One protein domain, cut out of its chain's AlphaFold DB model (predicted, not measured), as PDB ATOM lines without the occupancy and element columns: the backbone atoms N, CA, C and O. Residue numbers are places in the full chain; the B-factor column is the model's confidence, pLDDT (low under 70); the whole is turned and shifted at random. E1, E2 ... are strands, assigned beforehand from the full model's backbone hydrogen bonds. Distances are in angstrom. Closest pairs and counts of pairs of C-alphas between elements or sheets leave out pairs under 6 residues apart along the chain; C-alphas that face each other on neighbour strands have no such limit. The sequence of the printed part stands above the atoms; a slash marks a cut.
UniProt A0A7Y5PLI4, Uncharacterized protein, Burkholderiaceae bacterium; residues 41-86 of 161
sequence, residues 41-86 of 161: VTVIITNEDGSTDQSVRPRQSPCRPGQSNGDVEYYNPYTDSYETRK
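Overview. This is residues 41 to 86 of the 161 residues of an uncharacterized protein of Burkholderiaceae bacterium (UniProt A0A7Y5PLI4). A single small sheet of four short strands, E2, E1, E3 and E4 side by side, makes a strongly twisted wall, with one long loop, residues 46 to 58, beyond one end of its strands and a shorter one, residues 63 to 71, beyond the other. The loop of residues 46 to 58 folds back beyond one end of the strands, and residues 63 to 71 loop out beyond the other. The printed part has 46 residues with no named helix and four named strands, E1 to E4 along the chain; the class is all strand, though under half of the residues are in named strands. The sheet is mixed, in the order E2, E1, E3, E4. The whole is compact, with a radius of gyration of the C-alphas of 10.4 A and spans of 27 by 20 by 15 A.

Along the chain. E1, residues 41 to 45, begins at C-alpha 41 (-24.511, 1.537, -9.315) and is 12.9 A long. E2, residues 59 to 62, is 10.2 A long. E3, residues 72 to 76, is 13.3 A long. E4, residues 81 to 85, is 13.2 A long and ends at C-alpha 85 (-23.448, 11.829, -6.748).

Arrangement. E1 and E2 form a hairpin, antiparallel at 138 degrees between directions, with N 43 and O 59 2.8 A apart, within hydrogen-bond range. E1 and E3 are parallel neighbours at 29 degrees, with N 44 and O 73 at 2.8 A. E3 and E4 form an antiparallel hairpin at 158 degrees, with N 74 and O 83 at 2.8 A. E2 and E4 are the edge strands and are apart. From edge to edge the strands' lines turn by 85 degrees.

Size, cuts and confidence. The C-alphas farthest apart, of Ser 55 and Pro 65, are 29.3 A from each other. The printed part has no cut. The link from E1 to E2 is long, with 13 residues; that from E2 to E3 is short, and that from E3 to E4 is tight. Mean pLDDT of the printed part is 79.7, and residues 53, 85 and 86 are under 70.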
ATOM      1  N   VAL A  41     -24.059   0.205  -9.716       85.06
ATOM      2  CA  VAL A  41     -24.511   1.537  -9.315       85.06
ATOM      3  C   VAL A  41     -26.031   1.586  -9.327       85.06
ATOM      4  O   VAL A  41     -26.696   0.911 -10.120       85.06
ATOM      5  N   THR A  42     -26.589   2.382  -8.423       86.44
ATOM      6  CA  THR A  42     -28.035   2.561  -8.311       86.44
ATOM      7  C   THR A  42     -28.462   3.749  -9.160       86.44
ATOM      8  O   THR A  42     -28.088   4.884  -8.882       86.44
ATOM      9  N   VAL A  43     -29.276   3.497 -10.180       86.75
ATOM     10  CA  VAL A  43     -29.848   4.520 -11.053       86.75
ATOM     11  C   VAL A  43     -31.249   4.880 -10.572       86.75
ATOM     12  O   VAL A  43     -32.142   4.027 -10.517       86.75
ATOM     13  N   ILE A  44     -31.444   6.154 -10.251       87.25
ATOM     14  CA  ILE A  44     -32.719   6.749  -9.856       87.25
ATOM     15  C   ILE A  44     -33.234   7.585 -11.026       87.25
ATOM     16  O   ILE A  44     -32.534   8.460 -11.531       87.25
ATOM     17  N   ILE A  45     -34.461   7.309 -11.466       85.06
ATOM     18  CA  ILE A  45     -35.111   8.084 -12.527       85.06
ATOM     19  C   ILE A  45     -35.733   9.330 -11.892       85.06
ATOM     20  O   ILE A  45     -36.466   9.224 -10.908       85.06
ATOM     21  N   THR A  46     -35.428  10.501 -12.442       85.69
ATOM     22  CA  THR A  46     -35.945  11.790 -11.968       85.69
ATOM     23  C   THR A  46     -37.001  12.362 -12.909       85.69
ATOM     24  O   THR A  46     -37.002  12.070 -14.105       85.69
ATOM     25  N   ASN A  47     -37.865  13.224 -12.380       81.88
ATOM     26  CA  ASN A  47     -38.866  13.972 -13.145       81.88
ATOM     27  C   ASN A  47     -38.250  15.154 -13.923       81.88
ATOM     28  O   ASN A  47     -37.051  15.425 -13.821       81.88
ATOM     29  N   GLU A  48     -39.069  15.889 -14.685       78.88
ATOM     30  CA  GLU A  48     -38.643  17.075 -15.455       78.88
ATOM     31  C   GLU A  48     -37.989  18.146 -14.563       78.88
ATOM     32  O   GLU A  48     -36.990  18.760 -14.938       78.88
ATOM     33  N   ASP A  49     -38.515  18.330 -13.352       77.00
ATOM     34  CA  ASP A  49     -38.009  19.246 -12.328       77.00
ATOM     35  C   ASP A  49     -36.792  18.694 -11.560       77.00
ATOM     36  O   ASP A  49     -36.223  19.383 -10.712       77.00
ATOM     37  N   GLY A  50     -36.372  17.461 -11.862       71.44
ATOM     38  CA  GLY A  50     -35.248  16.780 -11.226       71.44
ATOM     39  C   GLY A  50     -35.555  16.174  -9.855       71.44
ATOM     40  O   GLY A  50     -34.648  15.639  -9.217       71.44
ATOM     41  N   SER A  51     -36.812  16.219  -9.407       77.06
ATOM     42  CA  SER A  51     -37.253  15.485  -8.220       77.06
ATOM     43  C   SER A  51     -37.189  13.973  -8.436       77.06
ATOM     44  O   SER A  51     -37.275  13.470  -9.560       77.06
ATOM     45  N   THR A  52     -37.042  13.236  -7.336       76.50
ATOM     46  CA  THR A  52     -37.098  11.772  -7.342       76.50
ATOM     47  C   THR A  52     -38.527  11.314  -7.079       76.50
ATOM     48  O   THR A  52     -39.134  11.700  -6.080       76.50
ATOM     49  N   ASP A  53     -39.072  10.485  -7.969       69.50
ATOM     50  CA  ASP A  53     -40.342   9.808  -7.719       69.50
ATOM     51  C   ASP A  53     -40.079   8.490  -6.981       69.50
ATOM     52  O   ASP A  53     -39.524   7.543  -7.537       69.50
ATOM     53  N   GLN A  54     -40.500   8.422  -5.718       70.69
ATOM     54  CA  GLN A  54     -40.374   7.225  -4.875       70.69
ATOM     55  C   GLN A  54     -41.250   6.057  -5.363       70.69
ATOM     56  O   GLN A  54     -41.068   4.920  -4.927       70.69
ATOM     57  N   SER A  55     -42.194   6.315  -6.274       72.56
ATOM     58  CA  SER A  55     -43.031   5.287  -6.904       72.56
ATOM     59  C   SER A  55     -42.244   4.445  -7.909       72.56
ATOM     60  O   SER A  55     -42.602   3.296  -8.186       72.56
ATOM     61  N   VAL A  56     -41.153   4.994  -8.453       76.69
ATOM     62  CA  VAL A  56     -40.296   4.313  -9.420       76.69
ATOM     63  C   VAL A  56     -39.171   3.605  -8.679       76.69
ATOM     64  O   VAL A  56     -38.316   4.219  -8.046       76.69
ATOM     65  N   ARG A  57     -39.147   2.273  -8.781       79.25
ATOM     66  CA  ARG A  57     -38.088   1.470  -8.166       79.25
ATOM     67  C   ARG A  57     -36.721   1.812  -8.778       79.25
ATOM     68  O   ARG A  57     -36.578   1.689  -9.999       79.25
ATOM     69  N   PRO A  58     -35.709   2.149  -7.953       84.00
ATOM     70  CA  PRO A  58     -34.342   2.320  -8.428       84.00
ATOM     71  C   PRO A  58     -33.840   1.059  -9.132       84.00
ATOM     72  O   PRO A  58     -34.166  -0.066  -8.737       84.00
ATOM     73  N   ARG A  59     -33.047   1.240 -10.189       84.00
ATOM     74  CA  ARG A  59     -32.490   0.135 -10.980       84.00
ATOM     75  C   ARG A  59     -31.008  -0.020 -10.686       84.00
ATOM     76  O   ARG A  59     -30.323   0.963 -10.452       84.00
ATOM     77  N   GLN A  60     -30.512  -1.251 -10.737       86.56
ATOM     78  CA  GLN A  60     -29.077  -1.518 -10.667       86.56
ATOM     79  C   GLN A  60     -28.507  -1.558 -12.085       86.56
ATOM     80  O   GLN A  60     -29.069  -2.228 -12.957       86.56
ATOM     81  N   SER A  61     -27.411  -0.844 -12.322       82.88
ATOM     82  CA  SER A  61     -26.661  -0.875 -13.578       82.88
ATOM     83  C   SER A  61     -25.189  -1.212 -13.306       82.88
ATOM     84  O   SER A  61     -24.707  -1.013 -12.190       82.88
ATOM     85  N   PRO A  62     -24.462  -1.780 -14.281       86.25
ATOM     86  CA  PRO A  62     -23.033  -2.019 -14.126       86.25
ATOM     87  C   PRO A  62     -22.264  -0.694 -14.061       86.25
ATOM     88  O   PRO A  62     -22.586   0.251 -14.783       86.25
ATOM     89  N   CYS A  63     -21.222  -0.642 -13.231       82.50
ATOM     90  CA  CYS A  63     -20.388   0.549 -13.083       82.50
ATOM     91  C   CYS A  63     -19.755   0.994 -14.406       82.50
ATOM     92  O   CYS A  63     -19.216   0.186 -15.170       82.50
ATOM     93  N   ARG A  64     -19.747   2.309 -14.639       80.31
ATOM     94  CA  ARG A  64     -18.948   2.937 -15.700       80.31
ATOM     95  C   ARG A  64     -17.488   3.121 -15.247       80.31
ATOM     96  O   ARG A  64     -17.219   3.139 -14.043       80.31
ATOM     97  N   PRO A  65     -16.525   3.294 -16.174       77.00
ATOM     98  CA  PRO A  65     -15.146   3.612 -15.804       77.00
ATOM     99  C   PRO A  65     -15.075   4.857 -14.905       77.00
ATOM    100  O   PRO A  65     -15.583   5.915 -15.267       77.00
ATOM    101  N   GLY A  66     -14.447   4.724 -13.734       75.31
ATOM    102  CA  GLY A  66     -14.327   5.803 -12.742       75.31
ATOM    103  C   GLY A  66     -15.431   5.850 -11.677       75.31
ATOM    104  O   GLY A  66     -15.372   6.721 -10.804       75.31
ATOM    105  N   GLN A  67     -16.399   4.926 -11.717       79.50
ATOM    106  CA  GLN A  67     -17.400   4.731 -10.664       79.50
ATOM    107  C   GLN A  67     -16.992   3.652  -9.666       79.50
ATOM    108  O   GLN A  67     -16.211   2.749  -9.972       79.50
ATOM    109  N   SER A  68     -17.534   3.777  -8.462       80.00
ATOM    110  CA  SER A  68     -17.371   2.836  -7.363       80.00
ATOM    111  C   SER A  68     -18.656   2.046  -7.148       80.00
ATOM    112  O   SER A  68     -19.757   2.483  -7.481       80.00
ATOM    113  N   ASN A  69     -18.513   0.851  -6.583       81.25
ATOM    114  CA  ASN A  69     -19.660   0.024  -6.246       81.25
ATOM    115  C   ASN A  69     -20.524   0.732  -5.189       81.25
ATOM    116  O   ASN A  69     -20.003   1.141  -4.153       81.25
ATOM    117  N   GLY A  70     -21.828   0.848  -5.445       76.94
ATOM    118  CA  GLY A  70     -22.765   1.558  -4.574       76.94
ATOM    119  C   GLY A  70     -22.923   3.054  -4.864       76.94
ATOM    120  O   GLY A  70     -23.661   3.713  -4.134       76.94
ATOM    121  N   ASP A  71     -22.293   3.588  -5.918       80.94
ATOM    122  CA  ASP A  71     -22.564   4.955  -6.378       80.94
ATOM    123  C   ASP A  71     -24.038   5.120  -6.798       80.94
ATOM    124  O   ASP A  71     -24.713   4.159  -7.192       80.94
ATOM    125  N   VAL A  72     -24.534   6.361  -6.735       82.56
ATOM    126  CA  VAL A  72     -25.895   6.720  -7.152       82.56
ATOM    127  C   VAL A  72     -25.846   7.645  -8.368       82.56
ATOM    128  O   VAL A  72     -25.187   8.688  -8.361       82.56
ATOM    129  N   GLU A  73     -26.580   7.271  -9.412       87.12
ATOM    130  CA  GLU A  73     -26.792   8.080 -10.610       87.12
ATOM    131  C   GLU A  73     -28.244   8.544 -10.690       87.12
ATOM    132  O   GLU A  73     -29.171   7.748 -10.558       87.12
ATOM    133  N   TYR A  74     -28.446   9.826 -10.969       85.44
ATOM    134  CA  TYR A  74     -29.756  10.398 -11.255       85.44
ATOM    135  C   TYR A  74     -29.898  10.565 -12.766       85.44
ATOM    136  O   TYR A  74     -29.107  11.281 -13.384       85.44
ATOM    137  N   TYR A  75     -30.876   9.886 -13.366       85.19
ATOM    138  CA  TYR A  75     -31.165   9.960 -14.796       85.19
ATOM    139  C   TYR A  75     -32.457  10.731 -15.049       85.19
ATOM    140  O   TYR A  75     -33.529  10.313 -14.603       85.19
ATOM    141  N   ASN A  76     -32.362  11.815 -15.818       85.88
ATOM    142  CA  ASN A  76     -33.520  12.564 -16.285       85.88
ATOM    143  C   ASN A  76     -33.845  12.178 -17.744       85.88
ATOM    144  O   ASN A  76     -33.101  12.578 -18.646       85.88
ATOM    145  N   PRO A  77     -34.950  11.453 -18.012       82.62
ATOM    146  CA  PRO A  77     -35.331  11.052 -19.365       82.62
ATOM    147  C   PRO A  77     -35.821  12.226 -20.227       82.62
ATOM    148  O   PRO A  77     -35.826  12.116 -21.450       82.62
ATOM    149  N   TYR A  78     -36.216  13.352 -19.623       80.69
ATOM    150  CA  TYR A  78     -36.697  14.536 -20.347       80.69
ATOM    151  C   TYR A  78     -35.555  15.361 -20.950       80.69
ATOM    152  O   TYR A  78     -35.743  16.032 -21.963       80.69
ATOM    153  N   THR A  79     -34.367  15.309 -20.343       82.38
ATOM    154  CA  THR A  79     -33.167  16.023 -20.814       82.38
ATOM    155  C   THR A  79     -32.042  15.085 -21.255       82.38
ATOM    156  O   THR A  79     -30.954  15.559 -21.580       82.38
ATOM    157  N   ASP A  80     -32.279  13.772 -21.216       79.25
ATOM    158  CA  ASP A  80     -31.309  12.698 -21.466       79.25
ATOM    159  C   ASP A  80     -29.960  12.915 -20.755       79.25
ATOM    160  O   ASP A  80     -28.878  12.826 -21.335       79.25
ATOM    161  N   SER A  81     -30.021  13.292 -19.476       78.06
ATOM    162  CA  SER A  81     -28.852  13.697 -18.687       78.06
ATOM    163  C   SER A  81     -28.646  12.792 -17.474       78.06
ATOM    164  O   SER A  81     -29.615  12.375 -16.840       78.06
ATOM    165  N   TYR A  82     -27.379  12.530 -17.135       76.88
ATOM    166  CA  TYR A  82     -26.962  11.778 -15.947       76.88
ATOM    167  C   TYR A  82     -26.221  12.699 -14.969       76.88
ATOM    168  O   TYR A  82     -25.275  13.382 -15.360       76.88
ATOM    169  N   GLU A  83     -26.613  12.687 -13.695       77.81
ATOM    170  CA  GLU A  83     -25.889  13.342 -12.601       77.81
ATOM    171  C   GLU A  83     -25.448  12.278 -11.586       77.81
ATOM    172  O   GLU A  83     -26.271  11.663 -10.909       77.81
ATOM    173  N   THR A  84     -24.142  12.022 -11.491       70.31
ATOM    174  CA  THR A  84     -23.586  11.086 -10.504       70.31
ATOM    175  C   THR A  84     -23.305  11.829  -9.203       70.31
ATOM    176  O   THR A  84     -22.572  12.822  -9.205       70.31
ATOM    177  N   ARG A  85     -23.825  11.333  -8.077       68.25
ATOM    178  CA  ARG A  85     -23.448  11.829  -6.748       68.25
ATOM    179  C   ARG A  85     -22.717  10.748  -5.973       68.25
ATOM    180  O   ARG A  85     -23.182   9.619  -5.874       68.25
ATOM    181  N   LYS A  86     -21.568  11.128  -5.413       60.09
ATOM    182  CA  LYS A  86     -20.682  10.240  -4.647       60.09
ATOM    183  C   LYS A  86     -21.046  10.114  -3.164       60.09
ATOM    184  O   LYS A  86     -20.268   9.550  -2.409       60.09
TER     185      LYS A  86